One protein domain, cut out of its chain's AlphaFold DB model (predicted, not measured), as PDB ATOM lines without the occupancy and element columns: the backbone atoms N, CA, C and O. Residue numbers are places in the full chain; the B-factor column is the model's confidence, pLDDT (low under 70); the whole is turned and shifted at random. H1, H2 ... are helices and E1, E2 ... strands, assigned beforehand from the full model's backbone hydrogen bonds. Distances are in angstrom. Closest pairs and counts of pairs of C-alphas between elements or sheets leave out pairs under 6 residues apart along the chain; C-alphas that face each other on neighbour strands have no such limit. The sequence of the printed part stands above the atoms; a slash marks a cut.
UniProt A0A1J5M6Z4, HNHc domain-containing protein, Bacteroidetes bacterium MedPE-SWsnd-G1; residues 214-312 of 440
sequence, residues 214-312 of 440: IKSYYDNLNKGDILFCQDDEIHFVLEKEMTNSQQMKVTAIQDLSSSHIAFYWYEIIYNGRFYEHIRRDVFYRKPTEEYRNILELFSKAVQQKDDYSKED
ATOM      1  N   ILE A 214      14.244  21.443 -47.600       91.88
ATOM      2  CA  ILE A 214      13.097  21.052 -46.770       91.88
ATOM      3  C   ILE A 214      12.214  22.238 -46.426       91.88
ATOM      4  O   ILE A 214      11.001  22.104 -46.490       91.88
ATOM      5  N   LYS A 215      12.790  23.412 -46.147       87.81
ATOM      6  CA  LYS A 215      11.988  24.621 -45.936       87.81
ATOM      7  C   LYS A 215      11.194  24.989 -47.191       87.81
ATOM      8  O   LYS A 215      10.008  25.256 -47.101       87.81
ATOM      9  N   SER A 216      11.821  24.909 -48.363       85.81
ATOM     10  CA  SER A 216      11.145  25.172 -49.639       85.81
ATOM     11  C   SER A 216      10.048  24.142 -49.913       85.81
ATOM     12  O   SER A 216       8.981  24.506 -50.390       85.81
ATOM     13  N   TYR A 217      10.277  22.862 -49.605       91.50
ATOM     14  CA  TYR A 217       9.232  21.845 -49.707       91.50
ATOM     15  C   TYR A 217       8.086  22.152 -48.736       91.50
ATOM     16  O   TYR A 217       6.932  22.232 -49.145       91.50
ATOM     17  N   TYR A 218       8.412  22.406 -47.472       91.44
ATOM     18  CA  TYR A 218       7.443  22.761 -46.452       91.44
ATOM     19  C   TYR A 218       6.586  23.944 -46.893       91.44
ATOM     20  O   TYR A 218       5.370  23.825 -46.870       91.44
ATOM     21  N   ASP A 219       7.177  25.044 -47.358       86.38
ATOM     22  CA  ASP A 219       6.442  26.252 -47.745       86.38
ATOM     23  C   ASP A 219       5.488  26.011 -48.934       86.38
ATOM     24  O   ASP A 219       4.416  26.607 -48.982       86.38
ATOM     25  N   ASN A 220       5.829  25.094 -49.847       85.25
ATOM     26  CA  ASN A 220       5.036  24.808 -51.048       85.25
ATOM     27  C   ASN A 220       4.001  23.679 -50.886       85.25
ATOM     28  O   ASN A 220       3.112  23.558 -51.723       85.25
ATOM     29  N   LEU A 221       4.112  22.839 -49.853       89.25
ATOM     30  CA  LEU A 221       3.217  21.699 -49.640       89.25
ATOM     31  C   LEU A 221       1.992  22.113 -48.816       89.25
ATOM     32  O   LEU A 221       2.100  22.286 -47.605       89.25
ATOM     33  N   ASN A 222       0.819  22.268 -49.418       87.62
ATOM     34  CA  ASN A 222      -0.373  22.780 -48.738       87.62
ATOM     35  C   ASN A 222      -1.272  21.671 -48.185       87.62
ATOM     36  O   ASN A 222      -1.218  20.516 -48.603       87.62
ATOM     37  N   LYS A 223      -2.142  22.032 -47.235       87.75
ATOM     38  CA  LYS A 223      -3.214  21.146 -46.768       87.75
ATOM     39  C   LYS A 223      -4.148  20.817 -47.941       87.75
ATOM     40  O   LYS A 223      -4.576  21.722 -48.650       87.75
ATOM     41  N   GLY A 224      -4.450  19.537 -48.127       78.94
ATOM     42  CA  GLY A 224      -5.218  19.008 -49.254       78.94
ATOM     43  C   GLY A 224      -4.382  18.620 -50.476       78.94
ATOM     44  O   GLY A 224      -4.915  17.976 -51.373       78.94
ATOM     45  N   ASP A 225      -3.083  18.937 -50.522       84.00
ATOM     46  CA  ASP A 225      -2.224  18.467 -51.614       84.00
ATOM     47  C   ASP A 225      -1.990  16.950 -51.530       84.00
ATOM     48  O   ASP A 225      -1.985  16.351 -50.452       84.00
ATOM     49  N   ILE A 226      -1.749  16.319 -52.681       83.94
ATOM     50  CA  ILE A 226      -1.414  14.893 -52.753       83.94
ATOM     51  C   ILE A 226       0.044  14.697 -52.331       83.94
ATOM     52  O   ILE A 226       0.971  15.118 -53.033       83.94
ATOM     53  N   LEU A 227       0.253  14.021 -51.206       87.00
ATOM     54  CA  LEU A 227       1.581  13.672 -50.710       87.00
ATOM     55  C   LEU A 227       2.140  12.420 -51.393       87.00
ATOM     56  O   LEU A 227       3.332  12.342 -51.695       87.00
ATOM     57  N   PHE A 228       1.271  11.434 -51.597       87.19
ATOM     58  CA  PHE A 228       1.593  10.117 -52.126       87.19
ATOM     59  C   PHE A 228       0.415   9.613 -52.957       87.19
ATOM     60  O   PHE A 228      -0.738   9.773 -52.554       87.19
ATOM     61  N   CYS A 229       0.720   9.025 -54.109       79.56
ATOM     62  CA  CYS A 229      -0.249   8.370 -54.972       79.56
ATOM     63  C   CYS A 229       0.380   7.114 -55.583       79.56
ATOM     64  O   CYS A 229       1.445   7.180 -56.215       79.56
ATOM     65  N   GLN A 230      -0.282   5.978 -55.392       75.81
ATOM     66  CA  GLN A 230       0.045   4.722 -56.050       75.81
ATOM     67  C   GLN A 230      -1.234   3.910 -56.255       75.81
ATOM     68  O   GLN A 230      -1.903   3.569 -55.287       75.81
ATOM     69  N   ASP A 231      -1.538   3.573 -57.510       73.19
ATOM     70  CA  ASP A 231      -2.771   2.872 -57.883       73.19
ATOM     71  C   ASP A 231      -4.006   3.607 -57.308       73.19
ATOM     72  O   ASP A 231      -4.190   4.782 -57.629       73.19
ATOM     73  N   ASP A 232      -4.795   2.975 -56.435       64.31
ATOM     74  CA  ASP A 232      -5.970   3.586 -55.782       64.31
ATOM     75  C   ASP A 232      -5.652   4.229 -54.408       64.31
ATOM     76  O   ASP A 232      -6.536   4.751 -53.723       64.31
ATOM     77  N   GLU A 233      -4.391   4.193 -53.961       76.25
ATOM     78  CA  GLU A 233      -3.952   4.766 -52.684       76.25
ATOM     79  C   GLU A 233      -3.552   6.236 -52.871       76.25
ATOM     80  O   GLU A 233      -2.495   6.538 -53.427       76.25
ATOM     81  N   ILE A 234      -4.387   7.161 -52.381       79.88
ATOM     82  CA  ILE A 234      -4.142   8.612 -52.431       79.88
ATOM     83  C   ILE A 234      -4.093   9.179 -51.018       79.88
ATOM     84  O   ILE A 234      -5.037   9.041 -50.242       79.88
ATOM     85  N   HIS A 235      -2.986   9.840 -50.682       89.69
ATOM     86  CA  HIS A 235      -2.772  10.441 -49.368       89.69
ATOM     87  C   HIS A 235      -2.789  11.960 -49.462       89.69
ATOM     88  O   HIS A 235      -1.876  12.558 -50.037       89.69
ATOM     89  N   PHE A 236      -3.785  12.585 -48.843       85.69
ATOM     90  CA  PHE A 236      -3.914  14.037 -48.798       85.69
ATOM     91  C   PHE A 236      -3.209  14.611 -47.579       85.69
ATOM     92  O   PHE A 236      -3.363  14.092 -46.478       85.69
ATOM     93  N   VAL A 237      -2.461  15.700 -47.736       88.44
ATOM     94  CA  VAL A 237      -1.827  16.395 -46.610       88.44
ATOM     95  C   VAL A 237      -2.903  16.959 -45.688       88.44
ATOM     96  O   VAL A 237      -3.724  17.772 -46.104       88.44
ATOM     97  N   LEU A 238      -2.887  16.565 -44.418       87.38
ATOM     98  CA  LEU A 238      -3.775  17.117 -43.400       87.38
ATOM     99  C   LEU A 238      -3.058  18.199 -42.591       87.38
ATOM    100  O   LEU A 238      -3.577  19.304 -42.442       87.38
ATOM    101  N   GLU A 239      -1.862  17.873 -42.105       90.62
ATOM    102  CA  GLU A 239      -1.019  18.730 -41.271       90.62
ATOM    103  C   GLU A 239       0.459  18.484 -41.586       90.62
ATOM    104  O   GLU A 239       0.844  17.404 -42.041       90.62
ATOM    105  N   LYS A 240       1.297  19.486 -41.327       95.00
ATOM    106  CA  LYS A 240       2.751  19.413 -41.494       95.00
ATOM    107  C   LYS A 240       3.440  20.191 -40.379       95.00
ATOM    108  O   LYS A 240       2.930  21.212 -39.930       95.00
ATOM    109  N   GLU A 241       4.615  19.729 -39.980       94.31
ATOM    110  CA  GLU A 241       5.440  20.354 -38.949       94.31
ATOM    111  C   GLU A 241       6.916  20.281 -39.353       94.31
ATOM    112  O   GLU A 241       7.404  19.242 -39.800       94.31
ATOM    113  N   MET A 242       7.650  21.380 -39.182       93.12
ATOM    114  CA  MET A 242       9.105  21.378 -39.335       93.12
ATOM    115  C   MET A 242       9.760  20.805 -38.080       93.12
ATOM    116  O   MET A 242       9.671  21.404 -37.015       93.12
ATOM    117  N   THR A 243      10.483  19.690 -38.213       88.69
ATOM    118  CA  THR A 243      11.273  19.137 -37.101       88.69
ATOM    119  C   THR A 243      12.586  19.905 -36.944       88.69
ATOM    120  O   THR A 243      13.005  20.224 -35.836       88.69
ATOM    121  N   ASN A 244      13.265  20.184 -38.060       86.25
ATOM    122  CA  ASN A 244      14.500  20.970 -38.133       86.25
ATOM    123  C   ASN A 244      14.757  21.404 -39.592       86.25
ATOM    124  O   ASN A 244      13.946  21.151 -40.477       86.25
ATOM    125  N   SER A 245      15.894  22.043 -39.881       82.75
ATOM    126  CA  SER A 245      16.212  22.557 -41.226       82.75
ATOM    127  C   SER A 245      16.350  21.489 -42.325       82.75
ATOM    128  O   SER A 245      16.356  21.846 -43.505       82.75
ATOM    129  N   GLN A 246      16.452  20.206 -41.964       81.81
ATOM    130  CA  GLN A 246      16.668  19.075 -42.872       81.81
ATOM    131  C   GLN A 246      15.557  18.017 -42.811       81.81
ATOM    132  O   GLN A 246      15.640  17.008 -43.514       81.81
ATOM    133  N   GLN A 247      14.513  18.242 -42.013       91.19
ATOM    134  CA  GLN A 247      13.476  17.248 -41.769       91.19
ATOM    135  C   GLN A 247      12.137  17.902 -41.428       91.19
ATOM    136  O   GLN A 247      12.065  18.802 -40.589       91.19
ATOM    137  N   MET A 248      11.064  17.380 -42.016       95.12
ATOM    138  CA  MET A 248       9.690  17.721 -41.650       95.12
ATOM    139  C   MET A 248       8.853  16.466 -41.417       95.12
ATOM    140  O   MET A 248       9.147  15.396 -41.954       95.12
ATOM    141  N   LYS A 249       7.798  16.604 -40.623       96.25
ATOM    142  CA  LYS A 249       6.754  15.599 -40.445       96.25
ATOM    143  C   LYS A 249       5.506  16.027 -41.193       96.25
ATOM    144  O   LYS A 249       5.164  17.207 -41.206       96.25
ATOM    145  N   VAL A 250       4.822  15.066 -41.798       94.88
ATOM    146  CA  VAL A 250       3.552  15.295 -42.485       94.88
ATOM    147  C   VAL A 250       2.559  14.228 -42.056       94.88
ATOM    148  O   VAL A 250       2.820  13.034 -42.205       94.88
ATOM    149  N   THR A 251       1.411  14.664 -41.549       91.25
ATOM    150  CA  THR A 251       0.252  13.804 -41.325       91.25
ATOM    151  C   THR A 251      -0.613  13.866 -42.573       91.25
ATOM    152  O   THR A 251      -1.085  14.939 -42.950       91.25
ATOM    153  N   ALA A 252      -0.824  12.724 -43.220       90.88
ATOM    154  CA  ALA A 252      -1.699  12.600 -44.377       90.88
ATOM    155  C   ALA A 252      -2.946  11.771 -44.052       90.88
ATOM    156  O   ALA A 252      -2.927  10.969 -43.122       90.88
ATOM    157  N   ILE A 253      -4.022  11.961 -44.805       82.88
ATOM    158  CA  ILE A 253      -5.329  11.339 -44.584       82.88
ATOM    159  C   ILE A 253      -5.835  10.673 -45.871       82.88
ATOM    160  O   ILE A 253      -5.587  11.176 -46.967       82.88
ATOM    161  N   GLN A 254      -6.538   9.548 -45.733       82.75
ATOM    162  CA  GLN A 254      -7.161   8.817 -46.842       82.75
ATOM    163  C   GLN A 254      -8.519   8.246 -46.423       82.75
ATOM    164  O   GLN A 254      -8.644   7.677 -45.331       82.75
ATOM    165  N   ASP A 255      -9.501   8.323 -47.323       75.06
ATOM    166  CA  ASP A 255     -10.728   7.539 -47.190       75.06
ATOM    167  C   ASP A 255     -10.477   6.084 -47.600       75.06
ATOM    168  O   ASP A 255     -10.077   5.807 -48.731       75.06
ATOM    169  N   LEU A 256     -10.697   5.146 -46.679       62.47
ATOM    170  CA  LEU A 256     -10.577   3.716 -46.970       62.47
ATOM    171  C   LEU A 256     -11.935   3.070 -47.221       62.47
ATOM    172  O   LEU A 256     -12.047   2.112 -47.986       62.47
ATOM    173  N   SER A 257     -12.961   3.518 -46.498       57.47
ATOM    174  CA  SER A 257     -14.307   2.961 -46.574       57.47
ATOM    175  C   SER A 257     -15.303   3.841 -45.829       57.47
ATOM    176  O   SER A 257     -14.951   4.595 -44.923       57.47
ATOM    177  N   SER A 258     -16.588   3.551 -46.036       55.78
ATOM    178  CA  SER A 258     -17.696   4.127 -45.265       55.78
ATOM    179  C   SER A 258     -17.546   4.026 -43.737       55.78
ATOM    180  O   SER A 258     -18.215   4.762 -43.011       55.78
ATOM    181  N   SER A 259     -16.676   3.147 -43.224       52.84
ATOM    182  CA  SER A 259     -16.518   2.867 -41.793       52.84
ATOM    183  C   SER A 259     -15.169   3.261 -41.186       52.84
ATOM    184  O   SER A 259     -15.069   3.245 -39.958       52.84
ATOM    185  N   HIS A 260     -14.152   3.597 -41.991       63.81
ATOM    186  CA  HIS A 260     -12.788   3.855 -41.509       63.81
ATOM    187  C   HIS A 260     -12.036   4.851 -42.394       63.81
ATOM    188  O   HIS A 260     -12.080   4.751 -43.616       63.81
ATOM    189  N   ILE A 261     -11.275   5.733 -41.747       69.75
ATOM    190  CA  ILE A 261     -10.305   6.651 -42.353       69.75
ATOM    191  C   ILE A 261      -8.913   6.292 -41.827       69.75
ATOM    192  O   ILE A 261      -8.776   5.939 -40.649       69.75
ATOM    193  N   ALA A 262      -7.895   6.393 -42.682       73.38
ATOM    194  CA  ALA A 262      -6.496   6.236 -42.291       73.38
ATOM    195  C   ALA A 262      -5.775   7.580 -42.173       73.38
ATOM    196  O   ALA A 262      -5.978   8.484 -42.981       73.38
ATOM    197  N   PHE A 263      -4.896   7.669 -41.177       76.94
ATOM    198  CA  PHE A 263      -3.950   8.754 -40.968       76.94
ATOM    199  C   PHE A 263      -2.541   8.193 -41.081       76.94
ATOM    200  O   PHE A 263      -2.168   7.301 -40.324       76.94
ATOM    201  N   TYR A 264      -1.753   8.731 -41.998       86.88
ATOM    202  CA  TYR A 264      -0.390   8.305 -42.264       86.88
ATOM    203  C   TYR A 264       0.588   9.330 -41.737       86.88
ATOM    204  O   TYR A 264       0.469  10.517 -42.036       86.88
ATOM    205  N   TRP A 265       1.583   8.874 -40.991       88.12
ATOM    206  CA  TRP A 265       2.658   9.726 -40.512       88.12
ATOM    207  C   TRP A 265       3.883   9.535 -41.386       88.12
ATOM    208  O   TRP A 265       4.460   8.448 -41.448       88.12
ATOM    209  N   TYR A 266       4.272  10.607 -42.062       93.19
ATOM    210  CA  TYR A 266       5.457  10.662 -42.893       93.19
ATOM    211  C   TYR A 266       6.526  11.517 -42.243       93.19
ATOM    212  O   TYR A 266       6.261  12.590 -41.708       93.19
ATOM    213  N   GLU A 267       7.756  11.052 -42.367       94.62
ATOM    214  CA  GLU A 267       8.944  11.851 -42.149       94.62
ATOM    215  C   GLU A 267       9.593  12.108 -43.504       94.62
ATOM    216  O   GLU A 267       9.833  11.171 -44.268       94.62
ATOM    217  N   ILE A 268       9.836  13.376 -43.818       93.88
ATOM    218  CA  ILE A 268      10.439  13.783 -45.082       93.88
ATOM    219  C   ILE A 268      11.793  14.400 -44.789       93.88
ATOM    220  O   ILE A 268      11.884  15.398 -44.070       93.88
ATOM    221  N   ILE A 269      12.832  13.790 -45.350       92.12
ATOM    222  CA  ILE A 269      14.234  14.152 -45.139       92.12
ATOM    223  C   ILE A 269      14.859  14.479 -46.490       92.12
ATOM    224  O   ILE A 269      14.551  13.841 -47.495       92.12
ATOM    225  N   TYR A 270      15.757  15.458 -46.529       86.38
ATOM    226  CA  TYR A 270      16.589  15.699 -47.703       86.38
ATOM    227  C   TYR A 270      17.995  15.150 -47.463       86.38
ATOM    228  O   TYR A 270      18.735  15.674 -46.635       86.38
ATOM    229  N   ASN A 271      18.377  14.109 -48.205       82.69
ATOM    230  CA  ASN A 271      19.649  13.400 -48.009       82.69
ATOM    231  C   ASN A 271      20.825  13.967 -48.830       82.69
ATOM    232  O   ASN A 271      21.850  13.308 -48.986       82.69
ATOM    233  N   GLY A 272      20.675  15.163 -49.408       78.69
ATOM    234  CA  GLY A 272      21.680  15.769 -50.285       78.69
ATOM    235  C   GLY A 272      21.478  15.494 -51.777       78.69
ATOM    236  O   GLY A 272      22.101  16.173 -52.589       78.69
ATOM    237  N   ARG A 273      20.592  14.558 -52.153       80.25
ATOM    238  CA  ARG A 273      20.314  14.218 -53.560       80.25
ATOM    239  C   ARG A 273      18.829  14.210 -53.907       80.25
ATOM    240  O   ARG A 273      18.462  14.620 -55.004       80.25
ATOM    241  N   PHE A 274      17.978  13.730 -53.007       83.56
ATOM    242  CA  PHE A 274      16.530  13.680 -53.197       83.56
ATOM    243  C   PHE A 274      15.799  13.781 -51.853       83.56
ATOM    244  O   PHE A 274      16.405  13.677 -50.785       83.56
ATOM    245  N   TYR A 275      14.487  14.005 -51.922       86.75
ATOM    246  CA  TYR A 275      13.608  13.938 -50.761       86.75
ATOM    247  C   TYR A 275      13.214  12.486 -50.512       86.75
ATOM    248  O   TYR A 275      12.628  11.835 -51.377       86.75
ATOM    249  N   GLU A 276      13.535  11.978 -49.334       88.94
ATOM    250  CA  GLU A 276      13.124  10.660 -48.883       88.94
ATOM    251  C   GLU A 276      11.847  10.796 -48.056       88.94
ATOM    252  O   GLU A 276      11.812  11.551 -47.089       88.94
ATOM    253  N   HIS A 277      10.789  10.091 -48.459       91.50
ATOM    254  CA  HIS A 277       9.519  10.042 -47.739       91.50
ATOM    255  C   HIS A 277       9.420   8.716 -46.991       91.50
ATOM    256  O   HIS A 277       9.200   7.668 -47.597       91.50
ATOM    257  N   ILE A 278       9.545   8.765 -45.672       87.44
ATOM    258  CA  ILE A 278       9.536   7.587 -44.811       87.44
ATOM    259  C   ILE A 278       8.179   7.513 -44.112       87.44
ATOM    260  O   ILE A 278       7.873   8.340 -43.256       87.44
ATOM    261  N   ARG A 279       7.356   6.516 -44.457       86.50
ATOM    262  CA  ARG A 279       6.109   6.223 -43.731       86.50
ATOM    263  C   ARG A 279       6.475   5.595 -42.380       86.50
ATOM    264  O   ARG A 279       7.003   4.486 -42.349       86.50
ATOM    265  N   ARG A 280       6.241   6.314 -41.283       83.06
ATOM    266  CA  ARG A 280       6.582   5.891 -39.915       83.06
ATOM    267  C   ARG A 280       5.464   5.106 -39.247       83.06
ATOM    268  O   ARG A 280       5.755   4.092 -38.626       83.06
ATOM    269  N   ASP A 281       4.223   5.563 -39.384       72.31
ATOM    270  CA  ASP A 281       3.074   4.930 -38.731       72.31
ATOM    271  C   ASP A 281       1.766   5.167 -39.501       72.31
ATOM    272  O   ASP A 281       1.690   6.062 -40.353       72.31
ATOM    273  N   VAL A 282       0.748   4.353 -39.206       73.44
ATOM    274  CA  VAL A 282      -0.606   4.457 -39.765       73.44
ATOM    275  C   VAL A 282      -1.650   4.218 -38.676       73.44
ATOM    276  O   VAL A 282      -1.707   3.145 -38.077       73.44
ATOM    277  N   PHE A 283      -2.540   5.188 -38.475       65.88
ATOM    278  CA  PHE A 283      -3.632   5.107 -37.507       65.88
ATOM    279  C   PHE A 283      -4.981   5.040 -38.212       65.88
ATOM    280  O   PHE A 283      -5.232   5.784 -39.154       65.88
ATOM    281  N   TYR A 284      -5.890   4.212 -37.701       66.56
ATOM    282  CA  TYR A 284      -7.242   4.081 -38.238       66.56
ATOM    283  C   TYR A 284      -8.255   4.660 -37.258       66.56
ATOM    284  O   TYR A 284      -8.187   4.396 -36.056       66.56
ATOM    285  N   ARG A 285      -9.220   5.431 -37.763       58.91
ATOM    286  CA  ARG A 285     -10.318   5.976 -36.951       58.91
ATOM    287  C   ARG A 285     -11.657   5.792 -37.647       58.91
ATOM    288  O   ARG A 285     -11.726   5.725 -38.874       58.91
ATOM    289  N   LYS A 286     -12.731   5.746 -36.854       63.03
ATOM    290  CA  LYS A 286     -14.088   5.875 -37.396       63.03
ATOM    291  C   LYS A 286     -14.245   7.276 -38.015       63.03
ATOM    292  O   LYS A 286     -13.794   8.238 -37.388       63.03
ATOM    293  N   PRO A 287     -14.875   7.404 -39.194       69.50
ATOM    294  CA  PRO A 287     -15.095   8.692 -39.827       69.50
ATOM    295  C   PRO A 287     -15.962   9.580 -38.939       69.50
ATOM    296  O   PRO A 287     -17.039   9.158 -38.511       69.50
ATOM    297  N   THR A 288     -15.511  10.807 -38.691       77.69
ATOM    298  CA  THR A 288     -16.393  11.891 -38.246       77.69
ATOM    299  C   THR A 288     -16.930  12.621 -39.473       77.69
ATOM    300  O   THR A 288     -16.360  12.525 -40.563       77.69
ATOM    301  N   GLU A 289     -18.027  13.351 -39.303       76.44
ATOM    302  CA  GLU A 289     -18.589  14.199 -40.360       76.44
ATOM    303  C   GLU A 289     -17.567  15.238 -40.847       76.44
ATOM    304  O   GLU A 289     -17.391  15.420 -42.046       76.44
ATOM    305  N   GLU A 290     -16.782  15.801 -39.926       72.50
ATOM    306  CA  GLU A 290     -15.668  16.704 -40.226       72.50
ATOM    307  C   GLU A 290     -14.632  16.076 -41.175       72.50
ATOM    308  O   GLU A 290     -14.323  16.657 -42.213       72.50
ATOM    309  N   TYR A 291     -14.120  14.876 -40.874       73.75
ATOM    310  CA  TYR A 291     -13.109  14.242 -41.729       73.75
ATOM    311  C   TYR A 291     -13.666  13.805 -43.085       73.75
ATOM    312  O   TYR A 291     -12.939  13.867 -44.076       73.75
ATOM    313  N   ARG A 292     -14.941  13.393 -43.152       76.88
ATOM    314  CA  ARG A 292     -15.595  13.085 -44.433       76.88
ATOM    315  C   ARG A 292     -15.734  14.329 -45.298       76.88
ATOM    316  O   ARG A 292     -15.331  14.287 -46.452       76.88
ATOM    317  N   ASN A 293     -16.202  15.436 -44.723       75.75
ATOM    318  CA  ASN A 293     -16.311  16.706 -45.436       75.75
ATOM    319  C   ASN A 293     -14.937  17.173 -45.934       75.75
ATOM    320  O   ASN A 293     -14.809  17.603 -47.075       75.75
ATOM    321  N   ILE A 294     -13.889  17.031 -45.115       73.00
ATOM    322  CA  ILE A 294     -12.507  17.347 -45.508       73.00
ATOM    323  C   ILE A 294     -12.044  16.480 -46.690       73.00
ATOM    324  O   ILE A 294     -11.511  17.014 -47.661       73.00
ATOM    325  N   LEU A 295     -12.244  15.160 -46.636       78.25
ATOM    326  CA  LEU A 295     -11.831  14.242 -47.707       78.25
ATOM    327  C   LEU A 295     -12.631  14.451 -48.996       78.25
ATOM    328  O   LEU A 295     -12.059  14.382 -50.084       78.25
ATOM    329  N   GLU A 296     -13.923  14.753 -48.884       80.00
ATOM    330  CA  GLU A 296     -14.775  15.100 -50.020       80.00
ATOM    331  C   GLU A 296     -14.313  16.411 -50.668       80.00
ATOM    332  O   GLU A 296     -14.158  16.470 -51.886       80.00
ATOM    333  N   LEU A 297     -14.012  17.438 -49.865       78.62
ATOM    334  CA  LEU A 297     -13.455  18.705 -50.342       78.62
ATOM    335  C   LEU A 297     -12.113  18.504 -51.054       78.62
ATOM    336  O   LEU A 297     -11.914  19.048 -52.137       78.62
ATOM    337  N   PHE A 298     -11.202  17.713 -50.482       82.12
ATOM    338  CA  PHE A 298      -9.901  17.432 -51.096       82.12
ATOM    339  C   PHE A 298     -10.033  16.638 -52.395       82.12
ATOM    340  O   PHE A 298      -9.393  16.979 -53.389       82.12
ATOM    341  N   SER A 299     -10.908  15.632 -52.418       75.25
ATOM    342  CA  SER A 299     -11.174  14.836 -53.619       75.25
ATOM    343  C   SER A 299     -11.794  15.690 -54.725       75.25
ATOM    344  O   SER A 299     -11.339  15.626 -55.863       75.25
ATOM    345  N   LYS A 300     -12.756  16.563 -54.390       74.19
ATOM    346  CA  LYS A 300     -13.347  17.531 -55.328       74.19
ATOM    347  C   LYS A 300     -12.319  18.534 -55.846       74.19
ATOM    348  O   LYS A 300     -12.311  18.823 -57.035       74.19
ATOM    349  N   ALA A 301     -11.437  19.046 -54.987       64.56
ATOM    350  CA  ALA A 301     -10.382  19.973 -55.392       64.56
ATOM    351  C   ALA A 301      -9.362  19.312 -56.333       64.56
ATOM    352  O   ALA A 301      -8.871  19.967 -57.249       64.56
ATOM    353  N   VAL A 302      -9.063  18.021 -56.142       63.16
ATOM    354  CA  VAL A 302      -8.226  17.244 -57.068       63.16
ATOM    355  C   VAL A 302      -8.954  16.944 -58.367       63.16
ATOM    356  O   VAL A 302      -8.352  17.135 -59.411       63.16
ATOM    357  N   GLN A 303     -10.235  16.571 -58.334       58.16
ATOM    358  CA  GLN A 303     -11.039  16.408 -59.550       58.16
ATOM    359  C   GLN A 303     -11.115  17.716 -60.344       58.16
ATOM    360  O   GLN A 303     -10.876  17.699 -61.541       58.16
ATOM    361  N   GLN A 304     -11.305  18.862 -59.681       48.81
ATOM    362  CA  GLN A 304     -11.232  20.175 -60.329       48.81
ATOM    363  C   GLN A 304      -9.826  20.492 -60.861       48.81
ATOM    364  O   GLN A 304      -9.710  21.077 -61.929       48.81
ATOM    365  N   LYS A 305      -8.743  20.108 -60.166       45.16
ATOM    366  CA  LYS A 305      -7.359  20.281 -60.653       45.16
ATOM    367  C   LYS A 305      -7.000  19.327 -61.798       45.16
ATOM    368  O   LYS A 305      -6.184  19.704 -62.631       45.16
ATOM    369  N   ASP A 306      -7.547  18.117 -61.842       39.44
ATOM    370  CA  ASP A 306      -7.347  17.146 -62.927       39.44
ATOM    371  C   ASP A 306      -8.209  17.490 -64.151       39.44
ATOM    372  O   ASP A 306      -7.702  17.394 -65.270       39.44
ATOM    373  N   ASP A 307      -9.416  18.030 -63.947       34.59
ATOM    374  CA  ASP A 307     -10.197  18.689 -65.002       34.59
ATOM    375  C   ASP A 307      -9.416  19.888 -65.563       34.59
ATOM    376  O   ASP A 307      -9.160  19.963 -66.761       34.59
ATOM    377  N   TYR A 308      -8.879  20.767 -64.709       35.00
ATOM    378  CA  TYR A 308      -8.067  21.901 -65.171       35.00
ATOM    379  C   TYR A 308      -6.680  21.519 -65.724       35.00
ATOM    380  O   TYR A 308      -6.093  22.306 -66.466       35.00
ATOM    381  N   SER A 309      -6.114  20.351 -65.387       41.91
ATOM    382  CA  SER A 309      -4.734  19.995 -65.777       41.91
ATOM    383  C   SER A 309      -4.614  19.024 -66.953       41.91
ATOM    384  O   SER A 309      -3.505  18.835 -67.462       41.91
ATOM    385  N   LYS A 310      -5.725  18.471 -67.455       40.28
ATOM    386  CA  LYS A 310      -5.748  17.737 -68.732       40.28
ATOM    387  C   LYS A 310      -6.827  18.173 -69.718       40.28
ATOM    388  O   LYS A 310      -6.662  17.862 -70.897       40.28
ATOM    389  N   GLU A 311      -7.877  18.881 -69.303       42.16
ATOM    390  CA  GLU A 311      -8.963  19.216 -70.230       42.16
ATOM    391  C   GLU A 311      -8.769  20.514 -71.019       42.16
ATOM    392  O   GLU A 311      -9.412  20.656 -72.055       42.16
ATOM    393  N   ASP A 312      -7.854  21.408 -70.622       48.25
ATOM    394  CA  ASP A 312      -7.779  22.762 -71.205       48.25
ATOM    395  C   ASP A 312      -6.488  23.112 -71.963       48.25
ATOM    396  O   ASP A 312      -6.375  24.199 -72.528       48.25
TER     397      ASP A 312
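This is residues 214 to 312 of the 440 residues of the protein "HNHc domain-containing protein" of Bacteroidetes bacterium MedPE-SWsnd-G1 (UniProt A0A1J5M6Z4). One twisted sheet of five strands makes a curved wall, with both helices over the same face and the other face bare. The short helix H1 runs along the strands at one end of E3, while the long helix H2 crosses E2 and E3 near the other end of E3, and its residues 303 to 310 stick out free beyond the body, followed by residues 311 and 312. The printed part has 99 residues, in the order H1, E1, E2, E3, E4, E5, H2; the sheet runs E1, E2, E3, E4, E5, antiparallel throughout, and the class is mixed, helices and strands. The whole is compact, with a radius of gyration of the C-alphas of 14.3 A and spans of 39 by 38 by 23 A.

H1, residues 214 to 220, is on the sheet at a height of 8.6 A, over E3, residues 247 to 257. On the local plane it stands at 22 degrees to E3, along the strands; their closest C-alphas are those of Ile 214 and Gln 247, 6.3 A apart. E1, residues 226 to 230, forms a hairpin with E2, residues 233 to 244, with N 227 and O 235 2.8 A apart, within hydrogen-bond range. E2 bends by 69 degrees at residue 238, and its pairing is staggered: residues 233 to 236 pair with E1 and 236 to 244 with E3. In the E2 and E3 hairpin, N 249 and O 241 are 2.8 A apart. E4, residues 260 to 270, forms a hairpin with E3, with N 252 and O 264 at 2.8 A, and another with E5, residues 275 to 285, with N 263 and O 283 at 2.8 A. The five strands are a meander, each the antiparallel neighbour of the one before. H2, residues 289 to 310, is on the same face as H1, at a height of 9.9 A, over E2 and E3; sheet and H2 make two layers, helix on one face. On the local plane it stands at 77 degrees to E2, across the strands. The closest C-alphas of H2 and E3 are those of Leu 295 and Asp 255, 6.8 A apart. H1 and H2 are apart. In both helices every O i to N i+4 pair is within hydrogen-bond range.

H1 begins at C-alpha 214 (13.097, 21.052, -46.770). E2 measures 28.5 A, E3 31.6 A, E4 32.3 A and E5 28.8 A from first to last C-alpha. H2 measures 31.3 A and ends at C-alpha 310 (-5.748, 17.737, -68.732).

The two C-alphas farthest apart, Gly 272 and Glu 289, are 41.5 A apart. The printed part has no cut, and its links between named elements are tight. Mean pLDDT of the printed part is 77.2; residue 232 and residues 256 to 261, 283 to 287 and 301 to 312 are under 70.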